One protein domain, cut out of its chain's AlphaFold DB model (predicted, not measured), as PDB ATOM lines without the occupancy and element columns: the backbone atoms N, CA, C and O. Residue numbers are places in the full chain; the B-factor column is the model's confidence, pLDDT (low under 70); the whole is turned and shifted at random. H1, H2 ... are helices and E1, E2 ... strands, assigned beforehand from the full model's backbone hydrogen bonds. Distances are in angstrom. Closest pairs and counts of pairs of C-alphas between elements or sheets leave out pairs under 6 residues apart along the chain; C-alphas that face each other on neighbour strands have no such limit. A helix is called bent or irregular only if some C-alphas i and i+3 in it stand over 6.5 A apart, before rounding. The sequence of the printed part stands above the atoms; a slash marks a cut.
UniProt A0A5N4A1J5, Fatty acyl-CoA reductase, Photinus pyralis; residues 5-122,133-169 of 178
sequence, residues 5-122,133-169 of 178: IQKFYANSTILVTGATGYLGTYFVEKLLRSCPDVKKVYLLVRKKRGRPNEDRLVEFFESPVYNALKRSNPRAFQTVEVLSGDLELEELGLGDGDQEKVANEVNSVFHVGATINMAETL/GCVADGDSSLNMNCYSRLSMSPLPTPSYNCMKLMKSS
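Overview. This is residues 5 to 122 and 133 to 169 of the 178 residues of the protein "Fatty acyl-CoA reductase" of Photinus pyralis (UniProt A0A5N4A1J5). What does the model look like? One twisted sheet of five parallel strands makes the core, with H2 and H3 over one face and H7 and H9 over the opposite face. H4, not on the sheet, packs on H2, and residues 117 to 122, of which 118 to 121 belong to H8, stick out. What is it built of? The printed part has 155 residues, with nine named helices and five named strands in the order H1 E1 H2 E2 H3 H4 H5 E3 H6 H7 E4 H8 E5 H9; the sheet's order is E3 E2 E1 E4 E5, all parallel, and the class is mixed, helices and strands. How large is it? It is compact, with a radius of gyration of the C-alphas of 15.2 A and spans of 40 by 40 by 36 A.

Arrangement. How do the strands pair? The sheet runs E3, residues 80 to 84, E2, residues 40 to 45, E1, residues 13 to 17, E4, residues 108 to 111, and E5, residues 146 to 149; from edge to edge the strands' lines turn by 63 degrees. Within hydrogen-bond range are N 43 and O 81 for E3 and E2, 2.8 A, N 16 and O 42 for E2 and E1, 2.8 A, N 15 and O 108 for E1 and E4, 2.8 A, and N 109 and O 146 for E4 and E5, 2.9 A. What is on one face? H2, residues 22 to 34, is over E2 and E1 at a height over the sheet of 10.0 A and runs along the strands, at 2 degrees to E1 on the local plane. On the same face H3, residues 53 to 62, is over E3 at a height of 9.3 A, its closest C-alphas those of Asn 53 and Val 82, 5.9 A apart. H4, residues 64 to 72, touches H2 at a shallow tilt of 5 degrees, the same way, the closest C-alphas being those of Arg 33 and Leu 69, 6.1 A apart. What is on the opposite face? H7, residues 96 to 105, is over E3 and, only just, over E2 and E1, with 3 of its C-alphas on each, at a height of 9.5 A. H9, residues 158 to 167, is over E4 at a height of 10.5 A and touches H7, about perpendicular at 78 degrees, with the closest C-alphas, those of Ala 103 and Met 166, 4.8 A apart. H6, residues 90 to 93, only grazes the sheet and touches H9, where the closest C-alphas, those of Glu 91 and Leu 165, are 5.5 A apart. What of the other helices and the helix backbones? H1, residues 5 to 9, is close to H2 but not clearly touching it, with the C-alphas of Gln 6 and Ser 34 closest at 7.1 A; H5, residues 74 to 79, only grazes the sheet, and H8, residues 118 to 121, touches no helix. Every O i to N i+4 pair is within hydrogen-bond range in H1, H3 and H7. The figures are 8 of 9 in H2, 3 of 5 in H4, 5 of 6 in H9 and 0 of 2 in H5, which has 2 of 3 O i to N i+3 pairs within range, while H6 and H8 are too short for such a pair.

Along the chain. Where do the first and last elements lie? H1 begins at C-alpha 5, (102.425, 103.560, 104.354), and H9 ends at C-alpha 167, (117.402, 117.694, 89.400). Which elements are long? From first to last C-alpha H2 measures 18.9 A, E2 15.7 A, H9 14.6 A, H3 14.5 A and H7 14.1 A. H4, 13.8 A, is irregular, with C-alphas 65 and 68 7.2 A apart. Which helices join strands? E1, H2, E2 and E2, H3 H4 H5, E3 are strand-helix-strand units, parallel neighbour strands with helices between, the first with a right-handed crossover. E3, H6 H7, E4 is a split unit, with E2 and E1 between its strands in the sheet, and its crossover is right-handed.

Size, cuts and confidence. How far does it reach, and where is it cut? The two C-alphas farthest apart, those of Leu 122 and Ser 169, are 43.6 A apart. Residues 123 to 132 are not printed, and C-alphas 122 and 133 are 24.3 A apart across the cut, on the link from H8 to E5. Are there long links? Of the links that are printed whole, none is long. Where is confidence low? The mean pLDDT of the printed part is 76.9, and residues 49 to 50, 113 to 122, 133 to 147 and 149 to 169 are under 70.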
ATOM      1  N   ILE A   5     102.643 102.265 105.021       88.25
ATOM      2  CA  ILE A   5     102.425 103.560 104.354       88.25
ATOM      3  C   ILE A   5     102.723 104.728 105.305       88.25
ATOM      4  O   ILE A   5     103.411 105.670 104.930       88.25
ATOM      5  N   GLN A   6     102.250 104.653 106.551       90.94
ATOM      6  CA  GLN A   6     102.525 105.684 107.558       90.94
ATOM      7  C   GLN A   6     104.015 105.810 107.865       90.94
ATOM      8  O   GLN A   6     104.517 106.920 107.974       90.94
ATOM      9  N   LYS A   7     104.725 104.681 107.974       90.81
ATOM     10  CA  LYS A   7     106.177 104.679 108.184       90.81
ATOM     11  C   LYS A   7     106.926 105.274 106.995       90.81
ATOM     12  O   LYS A   7     107.898 105.983 107.203       90.81
ATOM     13  N   PHE A   8     106.468 104.994 105.775       89.00
ATOM     14  CA  PHE A   8     107.081 105.511 104.556       89.00
ATOM     15  C   PHE A   8     106.996 107.041 104.465       89.00
ATOM     16  O   PHE A   8     107.991 107.681 104.149       89.00
ATOM     17  N   TYR A   9     105.829 107.621 104.773       91.44
ATOM     18  CA  TYR A   9     105.614 109.072 104.696       91.44
ATOM     19  C   TYR A   9     105.969 109.840 105.980       91.44
ATOM     20  O   TYR A   9     105.795 111.060 106.042       91.44
ATOM     21  N   ALA A  10     106.445 109.156 107.021       92.19
ATOM     22  CA  ALA A  10     106.869 109.810 108.252       92.19
ATOM     23  C   ALA A  10     108.067 110.732 107.978       92.19
ATOM     24  O   ALA A  10     109.051 110.332 107.361       92.19
ATOM     25  N   ASN A  11     107.985 111.975 108.456       94.25
ATOM     26  CA  ASN A  11     108.952 113.053 108.228       94.25
ATOM     27  C   ASN A  11     109.184 113.427 106.751       94.25
ATOM     28  O   ASN A  11     110.124 114.160 106.440       94.25
ATOM     29  N   SER A  12     108.330 112.966 105.832       91.94
ATOM     30  CA  SER A  12     108.407 113.342 104.421       91.94
ATOM     31  C   SER A  12     107.924 114.772 104.190       91.94
ATOM     32  O   SER A  12     107.020 115.255 104.877       91.94
ATOM     33  N   THR A  13     108.495 115.422 103.177       95.50
ATOM     34  CA  THR A  13     107.990 116.683 102.635       95.50
ATOM     35  C   THR A  13     107.448 116.407 101.244       95.50
ATOM     36  O   THR A  13     108.162 115.912 100.371       95.50
ATOM     37  N   ILE A  14     106.166 116.699 101.053       93.75
ATOM     38  CA  ILE A  14     105.396 116.214  99.913       93.75
ATOM     39  C   ILE A  14     104.934 117.394  99.061       93.75
ATOM     40  O   ILE A  14     104.232 118.266  99.562       93.75
ATOM     41  N   LEU A  15     105.258 117.403  97.770       93.69
ATOM     42  CA  LEU A  15     104.681 118.338  96.804       93.69
ATOM     43  C   LEU A  15     103.452 117.708  96.146       93.69
ATOM     44  O   LEU A  15     103.542 116.661  95.509       93.69
ATOM     45  N   VAL A  16     102.301 118.364  96.257       92.25
ATOM     46  CA  VAL A  16     101.053 117.953  95.612       92.25
ATOM     47  C   VAL A  16     100.668 118.980  94.561       92.25
ATOM     48  O   VAL A  16     100.508 120.166  94.841       92.25
ATOM     49  N   THR A  17     100.461 118.508  93.340       89.06
ATOM     50  CA  THR A  17      99.952 119.313  92.227       89.06
ATOM     51  C   THR A  17      98.543 118.832  91.873       89.06
ATOM     52  O   THR A  17      98.212 117.661  92.070       89.06
ATOM     53  N   GLY A  18      97.677 119.740  91.413       86.62
ATOM     54  CA  GLY A  18      96.257 119.422  91.198       86.62
ATOM     55  C   GLY A  18      95.436 119.294  92.491       86.62
ATOM     56  O   GLY A  18      94.307 118.813  92.454       86.62
ATOM     57  N   ALA A  19      95.962 119.765  93.628       90.50
ATOM     58  CA  ALA A  19      95.321 119.673  94.944       90.50
ATOM     59  C   ALA A  19      93.908 120.282  94.993       90.50
ATOM     60  O   ALA A  19      93.032 119.753  95.665       90.50
ATOM     61  N   THR A  20      93.657 121.361  94.247       87.94
ATOM     62  CA  THR A  20      92.339 122.021  94.179       87.94
ATOM     63  C   THR A  20      91.343 121.334  93.244       87.94
ATOM     64  O   THR A  20      90.214 121.800  93.110       87.94
ATOM     65  N   GLY A  21      91.752 120.270  92.548       83.81
ATOM     66  CA  GLY A  21      90.868 119.471  91.708       83.81
ATOM     67  C   GLY A  21      89.964 118.548  92.525       83.81
ATOM     68  O   GLY A  21      90.145 118.376  93.732       83.81
ATOM     69  N   TYR A  22      89.012 117.903  91.845       84.44
ATOM     70  CA  TYR A  22      88.044 117.008  92.483       84.44
ATOM     71  C   TYR A  22      88.722 115.895  93.292       84.44
ATOM     72  O   TYR A  22      88.466 115.779  94.480       84.44
ATOM     73  N   LEU A  23      89.631 115.118  92.693       86.50
ATOM     74  CA  LEU A  23      90.359 114.065  93.415       86.50
ATOM     75  C   LEU A  23      91.455 114.618  94.333       86.50
ATOM     76  O   LEU A  23      91.699 114.058  95.401       86.50
ATOM     77  N   GLY A  24      92.093 115.723  93.937       89.56
ATOM     78  CA  GLY A  24      93.183 116.343  94.689       89.56
ATOM     79  C   GLY A  24      92.790 116.703  96.119       89.56
ATOM     80  O   GLY A  24      93.545 116.422  97.045       89.56
ATOM     81  N   THR A  25      91.582 117.237  96.320       91.94
ATOM     82  CA  THR A  25      91.143 117.661  97.656       91.94
ATOM     83  C   THR A  25      90.940 116.471  98.602       91.94
ATOM     84  O   THR A  25      91.398 116.490  99.743       91.94
ATOM     85  N   TYR A  26      90.364 115.364  98.116       93.00
ATOM     86  CA  TYR A  26      90.241 114.136  98.911       93.00
ATOM     87  C   TYR A  26      91.593 113.477  99.163       93.00
ATOM     88  O   TYR A  26      91.808 112.917 100.236       93.00
ATOM     89  N   PHE A  27      92.508 113.543  98.191       93.75
ATOM     90  CA  PHE A  27      93.864 113.037  98.364       93.75
ATOM     91  C   PHE A  27      94.582 113.763  99.507       93.75
ATOM     92  O   PHE A  27      95.118 113.103 100.395       93.75
ATOM     93  N   VAL A  28      94.538 115.100  99.532       95.25
ATOM     94  CA  VAL A  28      95.165 115.896 100.599       95.25
ATOM     95  C   VAL A  28      94.525 115.598 101.957       95.25
ATOM     96  O   VAL A  28      95.248 115.332 102.915       95.25
ATOM     97  N   GLU A  29      93.190 115.548 102.053       95.56
ATOM     98  CA  GLU A  29      92.500 115.146 103.291       95.56
ATOM     99  C   GLU A  29      92.968 113.773 103.778       95.56
ATOM    100  O   GLU A  29      93.343 113.607 104.942       95.56
ATOM    101  N   LYS A  30      92.991 112.790 102.873       94.38
ATOM    102  CA  LYS A  30      93.338 111.408 103.198       94.38
ATOM    103  C   LYS A  30      94.792 111.282 103.629       94.38
ATOM    104  O   LYS A  30      95.060 110.524 104.568       94.38
ATOM    105  N   LEU A  31      95.698 111.996 102.963       94.75
ATOM    106  CA  LEU A  31      97.118 112.057 103.290       94.75
ATOM    107  C   LEU A  31      97.307 112.591 104.711       94.75
ATOM    108  O   LEU A  31      97.873 111.889 105.544       94.75
ATOM    109  N   LEU A  32      96.744 113.764 105.012       95.75
ATOM    110  CA  LEU A  32      96.863 114.408 106.323       95.75
ATOM    111  C   LEU A  32      96.203 113.599 107.446       95.75
ATOM    112  O   LEU A  32      96.723 113.526 108.558       95.75
ATOM    113  N   ARG A  33      95.064 112.954 107.169       94.19
ATOM    114  CA  ARG A  33      94.367 112.120 108.155       94.19
ATOM    115  C   ARG A  33      95.065 110.791 108.412       94.19
ATOM    116  O   ARG A  33      95.024 110.288 109.532       94.19
ATOM    117  N   SER A  34      95.640 110.178 107.378       93.12
ATOM    118  CA  SER A  34      96.210 108.829 107.484       93.12
ATOM    119  C   SER A  34      97.688 108.850 107.846       93.12
ATOM    120  O   SER A  34      98.135 107.908 108.488       93.12
ATOM    121  N   CYS A  35      98.425 109.897 107.474       94.50
ATOM    122  CA  CYS A  35      99.859 110.047 107.711       94.50
ATOM    123  C   CYS A  35     100.114 111.308 108.562       94.50
ATOM    124  O   CYS A  35     100.557 112.323 108.031       94.50
ATOM    125  N   PRO A  36      99.809 111.272 109.874       91.56
ATOM    126  CA  PRO A  36      99.912 112.450 110.740       91.56
ATOM    127  C   PRO A  36     101.354 112.936 110.947       91.56
ATOM    128  O   PRO A  36     101.547 114.094 111.298       91.56
ATOM    129  N   ASP A  37     102.344 112.072 110.707       94.38
ATOM    130  CA  ASP A  37     103.770 112.357 110.911       94.38
ATOM    131  C   ASP A  37     104.451 112.956 109.663       94.38
ATOM    132  O   ASP A  37     105.676 113.043 109.607       94.38
ATOM    133  N   VAL A  38     103.686 113.346 108.637       95.00
ATOM    134  CA  VAL A  38     104.221 114.089 107.483       95.00
ATOM    135  C   VAL A  38     104.750 115.444 107.959       95.00
ATOM    136  O   VAL A  38     104.041 116.192 108.630       95.00
ATOM    137  N   LYS A  39     105.988 115.780 107.576       96.00
ATOM    138  CA  LYS A  39     106.662 117.016 108.001       96.00
ATOM    139  C   LYS A  39     106.000 118.248 107.387       96.00
ATOM    140  O   LYS A  39     105.725 119.222 108.086       96.00
ATOM    141  N   LYS A  40     105.789 118.222 106.070       96.94
ATOM    142  CA  LYS A  40     105.273 119.361 105.301       96.94
ATOM    143  C   LYS A  40     104.577 118.879 104.027       96.94
ATOM    144  O   LYS A  40     105.025 117.927 103.390       96.94
ATOM    145  N   VAL A  41     103.502 119.553 103.638       96.69
ATOM    146  CA  VAL A  41     102.822 119.364 102.355       96.69
ATOM    147  C   VAL A  41     102.782 120.697 101.614       96.69
ATOM    148  O   VAL A  41     102.113 121.633 102.044       96.69
ATOM    149  N   TYR A  42     103.472 120.776 100.482       95.56
ATOM    150  CA  TYR A  42     103.375 121.903  99.564       95.56
ATOM    151  C   TYR A  42     102.267 121.656  98.550       95.56
ATOM    152  O   TYR A  42     102.248 120.626  97.876       95.56
ATOM    153  N   LEU A  43     101.349 122.607  98.407       94.00
ATOM    154  CA  LEU A  43     100.313 122.576  97.383       94.00
ATOM    155  C   LEU A  43     100.703 123.533  96.260       94.00
ATOM    156  O   LEU A  43     100.686 124.747  96.453       94.00
ATOM    157  N   LEU A  44     101.021 123.005  95.079       90.56
ATOM    158  CA  LEU A  44     101.226 123.836  93.895       90.56
ATOM    159  C   LEU A  44      99.865 124.258  93.344       90.56
ATOM    160  O   LEU A  44      99.095 123.417  92.862       90.56
ATOM    161  N   VAL A  45      99.563 125.554  93.399       87.88
ATOM    162  CA  VAL A  45      98.268 126.068  92.949       87.88
ATOM    163  C   VAL A  45      98.430 127.289  92.043       87.88
ATOM    164  O   VAL A  45      98.982 128.319  92.438       87.88
ATOM    165  N   ARG A  46      97.839 127.210  90.842       84.69
ATOM    166  CA  ARG A  46      97.902 128.245  89.793       84.69
ATOM    167  C   ARG A  46      97.509 129.624  90.306       84.69
ATOM    168  O   ARG A  46      96.449 129.756  90.917       84.69
ATOM    169  N   LYS A  47      98.329 130.651  90.069       77.88
ATOM    170  CA  LYS A  47      98.052 132.036  90.498       77.88
ATOM    171  C   LYS A  47      96.664 132.489  90.010       77.88
ATOM    172  O   LYS A  47      96.361 132.408  88.822       77.88
ATOM    173  N   LYS A  48      95.829 133.005  90.919       72.38
ATOM    174  CA  LYS A  48      94.626 133.792  90.582       72.38
ATOM    175  C   LYS A  48      94.939 135.263  90.844       72.38
ATOM    176  O   LYS A  48      95.481 135.592  91.894       72.38
ATOM    177  N   ARG A  49      94.611 136.148  89.896       68.44
ATOM    178  CA  ARG A  49      94.841 137.595  90.042       68.44
ATOM    179  C   ARG A  49      94.195 138.117  91.332       68.44
ATOM    180  O   ARG A  49      93.017 137.863  91.565       68.44
ATOM    181  N   GLY A  50      94.971 138.856  92.127       65.69
ATOM    182  CA  GLY A  50      94.478 139.617  93.277       65.69
ATOM    183  C   GLY A  50      94.127 138.813  94.531       65.69
ATOM    184  O   GLY A  50      93.431 139.355  95.381       65.69
ATOM    185  N   ARG A  51      94.567 137.551  94.668       71.25
ATOM    186  CA  ARG A  51      94.382 136.777  95.910       71.25
ATOM    187  C   ARG A  51      95.708 136.240  96.465       71.25
ATOM    188  O   ARG A  51      96.409 135.558  95.712       71.25
ATOM    189  N   PRO A  52      96.040 136.517  97.740       79.12
ATOM    190  CA  PRO A  52      97.239 135.993  98.389       79.12
ATOM    191  C   PRO A  52      97.119 134.481  98.650       79.12
ATOM    192  O   PRO A  52      96.042 133.891  98.523       79.12
ATOM    193  N   ASN A  53      98.237 133.826  98.959       80.56
ATOM    194  CA  ASN A  53      98.293 132.369  99.128       80.56
ATOM    195  C   ASN A  53      97.544 131.901 100.382       80.56
ATOM    196  O   ASN A  53      96.911 130.845 100.366       80.56
ATOM    197  N   GLU A  54      97.583 132.707 101.434       80.62
ATOM    198  CA  GLU A  54      96.996 132.435 102.742       80.62
ATOM    199  C   GLU A  54      95.472 132.326 102.634       80.62
ATOM    200  O   GLU A  54      94.893 131.322 103.047       80.62
ATOM    201  N   ASP A  55      94.832 133.288 101.966       83.44
ATOM    202  CA  ASP A  55      93.382 133.285 101.735       83.44
ATOM    203  C   ASP A  55      92.935 132.043 100.956       83.44
ATOM    204  O   ASP A  55      91.886 131.455 101.226       83.44
ATOM    205  N   ARG A  56      93.752 131.606  99.991       81.75
ATOM    206  CA  ARG A  56      93.469 130.422  99.171       81.75
ATOM    207  C   ARG A  56      93.562 129.141  99.986       81.75
ATOM    208  O   ARG A  56      92.782 128.225  99.744       81.75
ATOM    209  N   LEU A  57      94.510 129.068 100.919       86.50
ATOM    210  CA  LEU A  57      94.652 127.927 101.818       86.50
ATOM    211  C   LEU A  57      93.471 127.850 102.794       86.50
ATOM    212  O   LEU A  57      92.931 126.766 103.011       86.50
ATOM    213  N   VAL A  58      93.031 128.995 103.326       86.94
ATOM    214  CA  VAL A  58      91.836 129.072 104.177       86.94
ATOM    215  C   VAL A  58      90.606 128.587 103.407       86.94
ATOM    216  O   VAL A  58      89.948 127.648 103.846       86.94
ATOM    217  N   GLU A  59      90.340 129.139 102.218       87.00
ATOM    218  CA  GLU A  59      89.219 128.721 101.360       87.00
ATOM    219  C   GLU A  59      89.279 127.224 101.021       87.00
ATOM    220  O   GLU A  59      88.263 126.528 101.054       87.00
ATOM    221  N   PHE A  60      90.475 126.704 100.737       89.12
ATOM    222  CA  PHE A  60      90.684 125.291 100.438       89.12
ATOM    223  C   PHE A  60      90.243 124.384 101.594       89.12
ATOM    224  O   PHE A  60      89.559 123.382 101.362       89.12
ATOM    225  N   PHE A  61      90.567 124.754 102.836       92.88
ATOM    226  CA  PHE A  61      90.174 123.993 104.022       92.88
ATOM    227  C   PHE A  61      88.754 124.272 104.514       92.88
ATOM    228  O   PHE A  61      88.241 123.497 105.322       92.88
ATOM    229  N   GLU A  62      88.065 125.299 104.019       92.19
ATOM    230  CA  GLU A  62      86.641 125.519 104.309       92.19
ATOM    231  C   GLU A  62      85.712 124.484 103.657       92.19
ATOM    232  O   GLU A  62      84.570 124.317 104.086       92.19
ATOM    233  N   SER A  63      86.209 123.701 102.696       92.00
ATOM    234  CA  SER A  63      85.449 122.591 102.116       92.00
ATOM    235  C   SER A  63      84.980 121.573 103.178       92.00
ATOM    236  O   SER A  63      85.786 121.129 104.006       92.00
ATOM    237  N   PRO A  64      83.719 121.088 103.111       94.12
ATOM    238  CA  PRO A  64      83.190 120.082 104.035       94.12
ATOM    239  C   PRO A  64      83.986 118.774 104.087       94.12
ATOM    240  O   PRO A  64      83.904 118.050 105.080       94.12
ATOM    241  N   VAL A  65      84.768 118.477 103.043       94.31
ATOM    242  CA  VAL A  65      85.665 117.312 102.982       94.31
ATOM    243  C   VAL A  65      86.617 117.289 104.182       94.31
ATOM    244  O   VAL A  65      86.854 116.232 104.762       94.31
ATOM    245  N   TYR A  66      87.077 118.456 104.640       96.25
ATOM    246  CA  TYR A  66      88.007 118.570 105.762       96.25
ATOM    247  C   TYR A  66      87.337 118.531 107.137       96.25
ATOM    248  O   TYR A  66      88.038 118.511 108.144       96.25
ATOM    249  N   ASN A  67      86.002 118.475 107.233       95.31
ATOM    250  CA  ASN A  67      85.298 118.530 108.521       95.31
ATOM    251  C   ASN A  67      85.692 117.397 109.474       95.31
ATOM    252  O   ASN A  67      85.762 117.601 110.687       95.31
ATOM    253  N   ALA A  68      85.945 116.196 108.944       94.12
ATOM    254  CA  ALA A  68      86.426 115.081 109.753       94.12
ATOM    255  C   ALA A  68      87.826 115.374 110.315       94.12
ATOM    256  O   ALA A  68      88.026 115.263 111.524       94.12
ATOM    257  N   LEU A  69      88.746 115.834 109.462       95.00
ATOM    258  CA  LEU A  69      90.108 116.192 109.844       95.00
ATOM    259  C   LEU A  69      90.154 117.371 110.829       95.00
ATOM    260  O   LEU A  69      90.894 117.306 111.807       95.00
ATOM    261  N   LYS A  70      89.303 118.393 110.648       95.44
ATOM    262  CA  LYS A  70      89.136 119.521 111.587       95.44
ATOM    263  C   LYS A  70      88.801 119.049 113.000       95.44
ATOM    264  O   LYS A  70      89.329 119.599 113.961       95.44
ATOM    265  N   ARG A  71      87.961 118.018 113.131       94.81
ATOM    266  CA  ARG A  71      87.596 117.443 114.434       94.81
ATOM    267  C   ARG A  71      88.678 116.528 115.002       94.81
ATOM    268  O   ARG A  71      88.898 116.546 116.206       94.81
ATOM    269  N   SER A  72      89.317 115.709 114.167       94.06
ATOM    270  CA  SER A  72      90.241 114.675 114.645       94.06
ATOM    271  C   SER A  72      91.671 115.169 114.858       94.06
ATOM    272  O   SER A  72      92.331 114.725 115.790       94.06
ATOM    273  N   ASN A  73      92.179 116.042 113.983       92.62
ATOM    274  CA  ASN A  73      93.546 116.556 114.044       92.62
ATOM    275  C   ASN A  73      93.661 117.941 113.370       92.62
ATOM    276  O   ASN A  73      94.187 118.051 112.260       92.62
ATOM    277  N   PRO A  74      93.220 119.021 114.035       92.44
ATOM    278  CA  PRO A  74      93.308 120.373 113.482       92.44
ATOM    279  C   PRO A  74      94.752 120.865 113.298       92.44
ATOM    280  O   PRO A  74      94.996 121.789 112.529       92.44
ATOM    281  N   ARG A  75      95.740 120.256 113.968       93.44
ATOM    282  CA  ARG A  75      97.153 120.628 113.796       93.44
ATOM    283  C   ARG A  75      97.703 120.217 112.431       93.44
ATOM    284  O   ARG A  75      98.657 120.833 111.973       93.44
ATOM    285  N   ALA A  76      97.079 119.246 111.760       93.19
ATOM    286  CA  ALA A  76      97.499 118.801 110.434       93.19
ATOM    287  C   ALA A  76      97.497 119.932 109.392       93.19
ATOM    288  O   ALA A  76      98.285 119.900 108.460       93.19
ATOM    289  N   PHE A  77      96.660 120.962 109.550       93.81
ATOM    290  CA  PHE A  77      96.636 122.094 108.618       93.81
ATOM    291  C   PHE A  77      97.887 122.979 108.709       93.81
ATOM    292  O   PHE A  77      98.230 123.647 107.740       93.81
ATOM    293  N   GLN A  78      98.599 122.959 109.841       94.31
ATOM    294  CA  GLN A  78      99.815 123.756 110.051       94.31
ATOM    295  C   GLN A  78     101.010 123.217 109.256       94.31
ATOM    296  O   GLN A  78     101.992 123.928 109.056       94.31
ATOM    297  N   THR A  79     100.936 121.967 108.790       95.31
ATOM    298  CA  THR A  79     101.975 121.367 107.951       95.31
ATOM    299  C   THR A  79     101.772 121.676 106.469       95.31
ATOM    300  O   THR A  79     102.575 121.232 105.654       95.31
ATOM    301  N   VAL A  80     100.738 122.438 106.090       96.25
ATOM    302  CA  VAL A  80     100.401 122.698 104.686       96.25
ATOM    303  C   VAL A  80     100.748 124.128 104.279       96.25
ATOM    304  O   VAL A  80     100.422 125.078 104.982       96.25
ATOM    305  N   GLU A  81     101.382 124.281 103.120       94.50
ATOM    306  CA  GLU A  81     101.790 125.572 102.558       94.50
ATOM    307  C   GLU A  81     101.447 125.634 101.062       94.50
ATOM    308  O   GLU A  81     101.662 124.671 100.325       94.50
ATOM    309  N   VAL A  82     100.886 126.755 100.599       93.25
ATOM    310  CA  VAL A  82     100.565 126.960  99.176       93.25
ATOM    311  C   VAL A  82     101.746 127.603  98.472       93.25
ATOM    312  O   VAL A  82     102.177 128.689  98.847       93.25
ATOM    313  N   LEU A  83     102.182 126.971  97.386       92.00
ATOM    314  CA  LEU A  83     103.146 127.527  96.450       92.00
ATOM    315  C   LEU A  83     102.416 128.013  95.198       92.00
ATOM    316  O   LEU A  83     101.635 127.290  94.569       92.00
ATOM    317  N   SER A  84     102.666 129.267  94.835       90.75
ATOM    318  CA  SER A  84     102.053 129.891  93.666       90.75
ATOM    319  C   SER A  84     102.867 129.583  92.416       90.75
ATOM    320  O   SER A  84     103.845 130.270  92.133       90.75
ATOM    321  N   GLY A  85     102.422 128.598  91.637       87.94
ATOM    322  CA  GLY A  85     103.116 128.167  90.424       87.94
ATOM    323  C   GLY A  85     102.190 127.571  89.368       87.94
ATOM    324  O   GLY A  85     100.995 127.388  89.597       87.94
ATOM    325  N   ASP A  86     102.746 127.308  88.195       83.56
ATOM    326  CA  ASP A  86     102.075 126.776  87.017       83.56
ATOM    327  C   ASP A  86     102.937 125.673  86.386       83.56
ATOM    328  O   ASP A  86     104.109 125.880  86.087       83.56
ATOM    329  N   LEU A  87     102.349 124.494  86.186       81.25
ATOM    330  CA  LEU A  87     103.040 123.329  85.625       81.25
ATOM    331  C   LEU A  87     103.483 123.544  84.173       81.25
ATOM    332  O   LEU A  87     104.411 122.879  83.712       81.25
ATOM    333  N   GLU A  88     102.801 124.441  83.459       79.44
ATOM    334  CA  GLU A  88     103.073 124.765  82.056       79.44
ATOM    335  C   GLU A  88     104.313 125.659  81.894       79.44
ATOM    336  O   GLU A  88     104.835 125.791  80.789       79.44
ATOM    337  N   LEU A  89     104.796 126.262  82.984       78.69
ATOM    338  CA  LEU A  89     105.951 127.153  82.979       78.69
ATOM    339  C   LEU A  89     107.234 126.413  83.373       78.69
ATOM    340  O   LEU A  89     107.207 125.408  84.093       78.69
ATOM    341  N   GLU A  90     108.374 126.939  82.920       79.31
ATOM    342  CA  GLU A  90     109.676 126.502  83.423       79.31
ATOM    343  C   GLU A  90     109.750 126.684  84.940       79.31
ATOM    344  O   GLU A  90     109.129 127.591  85.501       79.31
ATOM    345  N   GLU A  91     110.455 125.761  85.600       81.69
ATOM    346  CA  GLU A  91     110.646 125.767  87.060       81.69
ATOM    347  C   GLU A  91     109.322 125.877  87.840       81.69
ATOM    348  O   GLU A  91     109.248 126.403  88.950       81.69
ATOM    349  N   LEU A  92     108.240 125.362  87.239       82.88
ATOM    350  CA  LEU A  92     106.880 125.392  87.774       82.88
ATOM    351  C   LEU A  92     106.341 126.815  87.997       82.88
ATOM    352  O   LEU A  92     105.405 126.996  88.775       82.88
ATOM    353  N   GLY A  93     106.927 127.838  87.368       85.94
ATOM    354  CA  GLY A  93     106.549 129.241  87.563       85.94
ATOM    355  C   GLY A  93     106.718 129.744  89.002       85.94
ATOM    356  O   GLY A  93     106.059 130.719  89.389       85.94
ATOM    357  N   LEU A  94     107.542 129.051  89.794       88.38
ATOM    358  CA  LEU A  94     107.891 129.414  91.163       88.38
ATOM    359  C   LEU A  94     108.934 130.534  91.158       88.38
ATOM    360  O   LEU A  94     109.755 130.623  90.249       88.38
ATOM    361  N   GLY A  95     108.906 131.385  92.184       87.75
ATOM    362  CA  GLY A  95     110.014 132.312  92.428       87.75
ATOM    363  C   GLY A  95     111.201 131.589  93.063       87.75
ATOM    364  O   GLY A  95     111.008 130.562  93.712       87.75
ATOM    365  N   ASP A  96     112.398 132.159  92.933       87.31
ATOM    366  CA  ASP A  96     113.678 131.554  93.337       87.31
ATOM    367  C   ASP A  96     113.658 130.945  94.750       87.31
ATOM    368  O   ASP A  96     114.096 129.816  94.958       87.31
ATOM    369  N   GLY A  97     113.068 131.644  95.727       89.81
ATOM    370  CA  GLY A  97     112.976 131.138  97.100       89.81
ATOM    371  C   GLY A  97     112.081 129.901  97.250       89.81
ATOM    372  O   GLY A  97     112.401 128.992  98.011       89.81
ATOM    373  N   ASP A  98     110.968 129.825  96.517       91.19
ATOM    374  CA  ASP A  98     110.094 128.645  96.547       91.19
ATOM    375  C   ASP A  98     110.683 127.489  95.731       91.19
ATOM    376  O   ASP A  98     110.483 126.325  96.083       91.19
ATOM    377  N   GLN A  99     111.436 127.794  94.672       87.31
ATOM    378  CA  GLN A  99     112.212 126.798  93.939       87.31
ATOM    379  C   GLN A  99     113.236 126.120  94.847       87.31
ATOM    380  O   GLN A  99     113.282 124.892  94.895       87.31
ATOM    381  N   GLU A 100     114.001 126.901  95.614       87.50
ATOM    382  CA  GLU A 100     114.993 126.381  96.555       87.50
ATOM    383  C   GLU A 100     114.347 125.500  97.634       87.50
ATOM    384  O   GLU A 100     114.817 124.388  97.882       87.50
ATOM    385  N   LYS A 101     113.221 125.939  98.223       89.00
ATOM    386  CA  LYS A 101     112.442 125.112  99.164       89.00
ATOM    387  C   LYS A 101     112.064 123.769  98.546       89.00
ATOM    388  O   LYS A 101     112.279 122.724  99.156       89.00
ATOM    389  N   VAL A 102     111.488 123.787  97.340       87.75
ATOM    390  CA  VAL A 102     111.046 122.562  96.662       87.75
ATOM    391  C   VAL A 102     112.232 121.648  96.381       87.75
ATOM    392  O   VAL A 102     112.168 120.465  96.705       87.75
ATOM    393  N   ALA A 103     113.313 122.196  95.835       83.12
ATOM    394  CA  ALA A 103     114.490 121.442  95.430       83.12
ATOM    395  C   ALA A 103     115.241 120.818  96.622       83.12
ATOM    396  O   ALA A 103     115.789 119.724  96.496       83.12
ATOM    397  N   ASN A 104     115.245 121.484  97.781       86.12
ATOM    398  CA  ASN A 104     116.005 121.041  98.952       86.12
ATOM    399  C   ASN A 104     115.185 120.202  99.937       86.12
ATOM    400  O   ASN A 104     115.735 119.323 100.604       86.12
ATOM    401  N   GLU A 105     113.885 120.473 100.070       90.31
ATOM    402  CA  GLU A 105     113.063 119.835 101.098       90.31
ATOM    403  C   GLU A 105     112.212 118.684 100.575       90.31
ATOM    404  O   GLU A 105     111.985 117.732 101.324       90.31
ATOM    405  N   VAL A 106     111.701 118.760  99.339       88.50
ATOM    406  CA  VAL A 106     110.706 117.800  98.846       88.50
ATOM    407  C   VAL A 106     111.355 116.464  98.522       88.50
ATOM    408  O   VAL A 106     112.275 116.372  97.720       88.50
ATOM    409  N   ASN A 107     110.788 115.404  99.092       85.00
ATOM    410  CA  ASN A 107     111.211 114.027  98.854       85.00
ATOM    411  C   ASN A 107     110.081 113.132  98.338       85.00
ATOM    412  O   ASN A 107     110.269 111.931  98.150       85.00
ATOM    413  N   SER A 108     108.886 113.672  98.115       86.19
ATOM    414  CA  SER A 108     107.809 112.954  97.433       86.19
ATOM    415  C   SER A 108     106.941 113.903  96.627       86.19
ATOM    416  O   SER A 108     106.601 114.988  97.091       86.19
ATOM    417  N   VAL A 109     106.533 113.481  95.433       86.62
ATOM    418  CA  VAL A 109     105.665 114.276  94.556       86.62
ATOM    419  C   VAL A 109     104.428 113.484  94.173       86.62
ATOM    420  O   VAL A 109     104.521 112.360  93.681       86.62
ATOM    421  N   PHE A 110     103.267 114.117  94.318       87.88
ATOM    422  CA  PHE A 110     102.003 113.621  93.796       87.88
ATOM    423  C   PHE A 110     101.457 114.565  92.737       87.88
ATOM    424  O   PHE A 110     101.116 115.721  93.006       87.88
ATOM    425  N   HIS A 111     101.321 114.050  91.522       85.81
ATOM    426  CA  HIS A 111     100.576 114.718  90.471       85.81
ATOM    427  C   HIS A 111      99.156 114.166  90.406       85.81
ATOM    428  O   HIS A 111      98.914 113.114  89.813       85.81
ATOM    429  N   VAL A 112      98.220 114.895  91.017       82.69
ATOM    430  CA  VAL A 112      96.787 114.569  91.044       82.69
ATOM    431  C   VAL A 112      96.053 115.465  90.044       82.69
ATOM    432  O   VAL A 112      95.108 116.184  90.364       82.69
ATOM    433  N   GLY A 113      96.561 115.482  88.812       66.50
ATOM    434  CA  GLY A 113      95.996 116.226  87.695       66.50
ATOM    435  C   GLY A 113      95.056 115.348  86.879       66.50
ATOM    436  O   GLY A 113      95.503 114.504  86.104       66.50
ATOM    437  N   ALA A 114      93.752 115.577  87.006       54.19
ATOM    438  CA  ALA A 114      92.763 115.086  86.057       54.19
ATOM    439  C   ALA A 114      91.979 116.285  85.523       54.19
ATOM    440  O   ALA A 114      91.129 116.845  86.218       54.19
ATOM    441  N   THR A 115      92.262 116.686  84.285       44.66
ATOM    442  CA  THR A 115      91.366 117.560  83.528       44.66
ATOM    443  C   THR A 115      90.163 116.715  83.134       44.66
ATOM    444  O   THR A 115      90.111 116.152  82.046       44.66
ATOM    445  N   ILE A 116      89.206 116.546  84.045       43.22
ATOM    446  CA  ILE A 116      87.931 115.924  83.693       43.22
ATOM    447  C   ILE A 116      87.136 117.009  82.974       43.22
ATOM    448  O   ILE A 116      86.415 117.784  83.601       43.22
ATOM    449  N   ASN A 117      87.298 117.108  81.656       41.69
ATOM    450  CA  ASN A 117      86.353 117.854  80.843       41.69
ATOM    451  C   ASN A 117      85.029 117.071  80.876       41.69
ATOM    452  O   ASN A 117      84.792 116.170  80.068       41.69
ATOM    453  N   MET A 118      84.186 117.341  81.880       35.81
ATOM    454  CA  MET A 118      82.905 116.644  82.062       35.81
ATOM    455  C   MET A 118      81.990 116.783  80.834       35.81
ATOM    456  O   MET A 118      81.157 115.911  80.608       35.81
ATOM    457  N   ALA A 119      82.180 117.818  80.004       39.00
ATOM    458  CA  ALA A 119      81.441 118.003  78.756       39.00
ATOM    459  C   ALA A 119      81.800 116.973  77.665       39.00
ATOM    460  O   ALA A 119      80.970 116.657  76.818       39.00
ATOM    461  N   GLU A 120      83.010 116.415  77.696       37.94
ATOM    462  CA  GLU A 120      83.517 115.493  76.667       37.94
ATOM    463  C   GLU A 120      83.445 114.021  77.115       37.94
ATOM    464  O   GLU A 120      83.333 113.098  76.307       37.94
ATOM    465  N   THR A 121      83.401 113.797  78.433       35.78
ATOM    466  CA  THR A 121      83.463 112.462  79.054       35.78
ATOM    467  C   THR A 121      82.194 111.624  78.837       35.78
ATOM    468  O   THR A 121      82.257 110.399  78.909       35.78
ATOM    469  N   LEU A 122      81.046 112.226  78.494       29.47
ATOM    470  CA  LEU A 122      79.824 111.447  78.241       29.47
ATOM    471  C   LEU A 122      79.814 110.706  76.892       29.47
ATOM    472  O   LEU A 122      78.950 109.857  76.689       29.47
ATOM    473  N   GLY A 133     100.020 101.494  85.478       30.50
ATOM    474  CA  GLY A 133     100.240 101.471  86.916       30.50
ATOM    475  C   GLY A 133     100.923 102.723  87.461       30.50
ATOM    476  O   GLY A 133     101.402 103.586  86.730       30.50
ATOM    477  N   CYS A 134     100.991 102.794  88.790       30.14
ATOM    478  CA  CYS A 134     101.817 103.759  89.502       30.14
ATOM    479  C   CYS A 134     103.282 103.597  89.063       30.14
ATOM    480  O   CYS A 134     103.956 102.667  89.501       30.14
ATOM    481  N   VAL A 135     103.783 104.488  88.206       35.53
ATOM    482  CA  VAL A 135     105.217 104.560  87.898       35.53
ATOM    483  C   VAL A 135     105.913 105.223  89.082       35.53
ATOM    484  O   VAL A 135     105.892 106.444  89.218       35.53
ATOM    485  N   ALA A 136     106.483 104.407  89.967       35.28
ATOM    486  CA  ALA A 136     107.414 104.856  90.991       35.28
ATOM    487  C   ALA A 136     108.819 104.939  90.374       35.28
ATOM    488  O   ALA A 136     109.639 104.050  90.575       35.28
ATOM    489  N   ASP A 137     109.092 105.992  89.603       37.47
ATOM    490  CA  ASP A 137     110.457 106.286  89.158       37.47
ATOM    491  C   ASP A 137     111.210 106.980  90.300       37.47
ATOM    492  O   ASP A 137     111.169 108.201  90.468       37.47
ATOM    493  N   GLY A 138     111.857 106.176  91.145       40.19
ATOM    494  CA  GLY A 138     112.860 106.645  92.098       40.19
ATOM    495  C   GLY A 138     114.217 106.727  91.407       40.19
ATOM    496  O   GLY A 138     114.910 105.722  91.281       40.19
ATOM    497  N   ASP A 139     114.604 107.912  90.938       39.91
ATOM    498  CA  ASP A 139     115.966 108.158  90.460       39.91
ATOM    499  C   ASP A 139     116.884 108.325  91.681       39.91
ATOM    500  O   ASP A 139     116.790 109.315  92.402       39.91
ATOM    501  N   SER A 140     117.779 107.365  91.921       40.25
ATOM    502  CA  SER A 140     118.738 107.374  93.040       40.25
ATOM    503  C   SER A 140     119.730 108.552  93.036       40.25
ATOM    504  O   SER A 140     120.514 108.698  93.973       40.25
ATOM    505  N   SER A 141     119.733 109.380  91.983       38.81
ATOM    506  CA  SER A 141     120.472 110.649  91.936       38.81
ATOM    507  C   SER A 141     119.717 111.830  92.567       38.81
ATOM    508  O   SER A 141     120.310 112.890  92.767       38.81
ATOM    509  N   LEU A 142     118.440 111.642  92.910       47.22
ATOM    510  CA  LEU A 142     117.575 112.622  93.561       47.22
ATOM    511  C   LEU A 142     117.356 112.260  95.034       47.22
ATOM    512  O   LEU A 142     117.268 111.087  95.389       47.22
ATOM    513  N   ASN A 143     117.148 113.264  95.889       53.97
ATOM    514  CA  ASN A 143     116.620 113.070  97.246       53.97
ATOM    515  C   ASN A 143     115.101 112.761  97.211       53.97
ATOM    516  O   ASN A 143     114.311 113.383  97.914       53.97
ATOM    517  N   MET A 144     114.675 111.859  96.320       56.22
ATOM    518  CA  MET A 144     113.275 111.568  96.015       56.22
ATOM    519  C   MET A 144     112.936 110.129  96.395       56.22
ATOM    520  O   MET A 144     113.406 109.178  95.778       56.22
ATOM    521  N   ASN A 145     112.043 109.974  97.367       61.03
ATOM    522  CA  ASN A 145     111.544 108.673  97.797       61.03
ATOM    523  C   ASN A 145     110.419 108.160  96.887       61.03
ATOM    524  O   ASN A 145     110.255 106.950  96.742       61.03
ATOM    525  N   CYS A 146     109.601 109.050  96.310       67.38
ATOM    526  CA  CYS A 146     108.453 108.652  95.496       67.38
ATOM    527  C   CYS A 146     107.999 109.751  94.525       67.38
ATOM    528  O   CYS A 146     107.748 110.885  94.932       67.38
ATOM    529  N   TYR A 147     107.785 109.386  93.262       66.31
ATOM    530  CA  TYR A 147     106.938 110.136  92.335       66.31
ATOM    531  C   TYR A 147     105.687 109.305  92.046       66.31
ATOM    532  O   TYR A 147     105.785 108.114  91.766       66.31
ATOM    533  N   SER A 148     104.505 109.907  92.153       71.25
ATOM    534  CA  SER A 148     103.229 109.239  91.883       71.25
ATOM    535  C   SER A 148     102.345 110.098  90.987       71.25
ATOM    536  O   SER A 148     102.101 111.275  91.267       71.25
ATOM    537  N   ARG A 149     101.813 109.490  89.920       66.50
ATOM    538  CA  ARG A 149     100.890 110.122  88.969       66.50
ATOM    539  C   ARG A 149      99.512 109.473  89.062       66.50
ATOM    540  O   ARG A 149      99.386 108.264  88.916       66.50
ATOM    541  N   LEU A 150      98.480 110.290  89.255       63.28
ATOM    542  CA  LEU A 150      97.074 109.888  89.215       63.28
ATOM    543  C   LEU A 150      96.368 110.744  88.152       63.28
ATOM    544  O   LEU A 150      95.915 111.850  88.447       63.28
ATOM    545  N   SER A 151      96.334 110.270  86.898       57.56
ATOM    546  CA  SER A 151      95.750 110.995  85.757       57.56
ATOM    547  C   SER A 151      95.093 110.045  84.751       57.56
ATOM    548  O   SER A 151      95.633 108.981  84.476       57.56
ATOM    549  N   MET A 152      93.941 110.446  84.200       45.12
ATOM    550  CA  MET A 152      93.161 109.677  83.210       45.12
ATOM    551  C   MET A 152      93.420 110.116  81.757       45.12
ATOM    552  O   MET A 152      92.850 109.545  80.833       45.12
ATOM    553  N   SER A 153      94.248 111.141  81.540       43.78
ATOM    554  CA  SER A 153      94.568 111.670  80.209       43.78
ATOM    555  C   SER A 153      96.078 111.618  79.960       43.78
ATOM    556  O   SER A 153      96.839 112.002  80.859       43.78
ATOM    557  N   PRO A 154      96.538 111.234  78.754       42.84
ATOM    558  CA  PRO A 154      97.937 111.375  78.369       42.84
ATOM    559  C   PRO A 154      98.272 112.870  78.243       42.84
ATOM    560  O   PRO A 154      98.100 113.481  77.196       42.84
ATOM    561  N   LEU A 155      98.688 113.497  79.347       43.50
ATOM    562  CA  LEU A 155      99.149 114.890  79.327       43.50
ATOM    563  C   LEU A 155     100.591 114.971  78.804       43.50
ATOM    564  O   LEU A 155     101.417 114.149  79.224       43.50
ATOM    565  N   PRO A 156     100.915 115.967  77.961       40.34
ATOM    566  CA  PRO A 156     102.267 116.195  77.476       40.34
ATOM    567  C   PRO A 156     103.073 116.946  78.538       40.34
ATOM    568  O   PRO A 156     102.699 118.055  78.874       40.34
ATOM    569  N   THR A 157     104.162 116.353  79.041       42.16
ATOM    570  CA  THR A 157     105.329 117.010  79.686       42.16
ATOM    571  C   THR A 157     105.285 117.704  81.079       42.16
ATOM    572  O   THR A 157     106.391 117.941  81.572       42.16
ATOM    573  N   PRO A 158     104.192 117.954  81.848       48.06
ATOM    574  CA  PRO A 158     104.295 118.699  83.120       48.06
ATOM    575  C   PRO A 158     105.065 117.949  84.221       48.06
ATOM    576  O   PRO A 158     105.639 118.566  85.119       48.06
ATOM    577  N   SER A 159     105.134 116.616  84.141       52.09
ATOM    578  CA  SER A 159     105.978 115.781  85.005       52.09
ATOM    579  C   SER A 159     107.464 116.123  84.868       52.09
ATOM    580  O   SER A 159     108.191 116.113  85.859       52.09
ATOM    581  N   TYR A 160     107.902 116.479  83.656       53.97
ATOM    582  CA  TYR A 160     109.300 116.773  83.355       53.97
ATOM    583  C   TYR A 160     109.777 118.042  84.058       53.97
ATOM    584  O   TYR A 160     110.863 118.031  84.621       53.97
ATOM    585  N   ASN A 161     108.962 119.100  84.110       57.50
ATOM    586  CA  ASN A 161     109.343 120.344  84.789       57.50
ATOM    587  C   ASN A 161     109.491 120.146  86.305       57.50
ATOM    588  O   ASN A 161     110.441 120.662  86.890       57.50
ATOM    589  N   CYS A 162     108.625 119.332  86.929       58.28
ATOM    590  CA  CYS A 162     108.785 118.946  88.339       58.28
ATOM    591  C   CYS A 162     110.095 118.183  88.549       58.28
ATOM    592  O   CYS A 162     110.867 118.505  89.447       58.28
ATOM    593  N   MET A 163     110.365 117.183  87.708       61.34
ATOM    594  CA  MET A 163     111.585 116.386  87.815       61.34
ATOM    595  C   MET A 163     112.846 117.205  87.505       61.34
ATOM    596  O   MET A 163     113.866 116.997  88.147       61.34
ATOM    597  N   LYS A 164     112.791 118.153  86.564       63.81
ATOM    598  CA  LYS A 164     113.910 119.027  86.185       63.81
ATOM    599  C   LYS A 164     114.265 119.999  87.310       63.81
ATOM    600  O   LYS A 164     115.442 120.111  87.628       63.81
ATOM    601  N   LEU A 165     113.265 120.617  87.943       61.50
ATOM    602  CA  LEU A 165     113.469 121.483  89.110       61.50
ATOM    603  C   LEU A 165     114.083 120.714  90.291       61.50
ATOM    604  O   LEU A 165     114.940 121.219  91.002       61.50
ATOM    605  N   MET A 166     113.687 119.457  90.476       63.03
ATOM    606  CA  MET A 166     114.274 118.596  91.509       63.03
ATOM    607  C   MET A 166     115.711 118.167  91.177       63.03
ATOM    608  O   MET A 166     116.504 117.924  92.081       63.03
ATOM    609  N   LYS A 167     116.061 118.069  89.886       57.88
ATOM    610  CA  LYS A 167     117.402 117.694  89.400       57.88
ATOM    611  C   LYS A 167     118.423 118.836  89.460       57.88
ATOM    612  O   LYS A 167     119.612 118.552  89.365       57.88
ATOM    613  N   SER A 168     117.996 120.093  89.602       49.31
ATOM    614  CA  SER A 168     118.889 121.260  89.644       49.31
ATOM    615  C   SER A 168     119.407 121.622  91.045       49.31
ATOM    616  O   SER A 168     120.236 122.526  91.148       49.31
ATOM    617  N   SER A 169     118.990 120.922  92.111       42.41
ATOM    618  CA  SER A 169     119.556 121.128  93.455       42.41
ATOM    619  C   SER A 169     121.031 120.687  93.503       42.41
ATOM    620  O   SER A 169     121.354 119.589  93.031       42.41
TER     621      SER A 169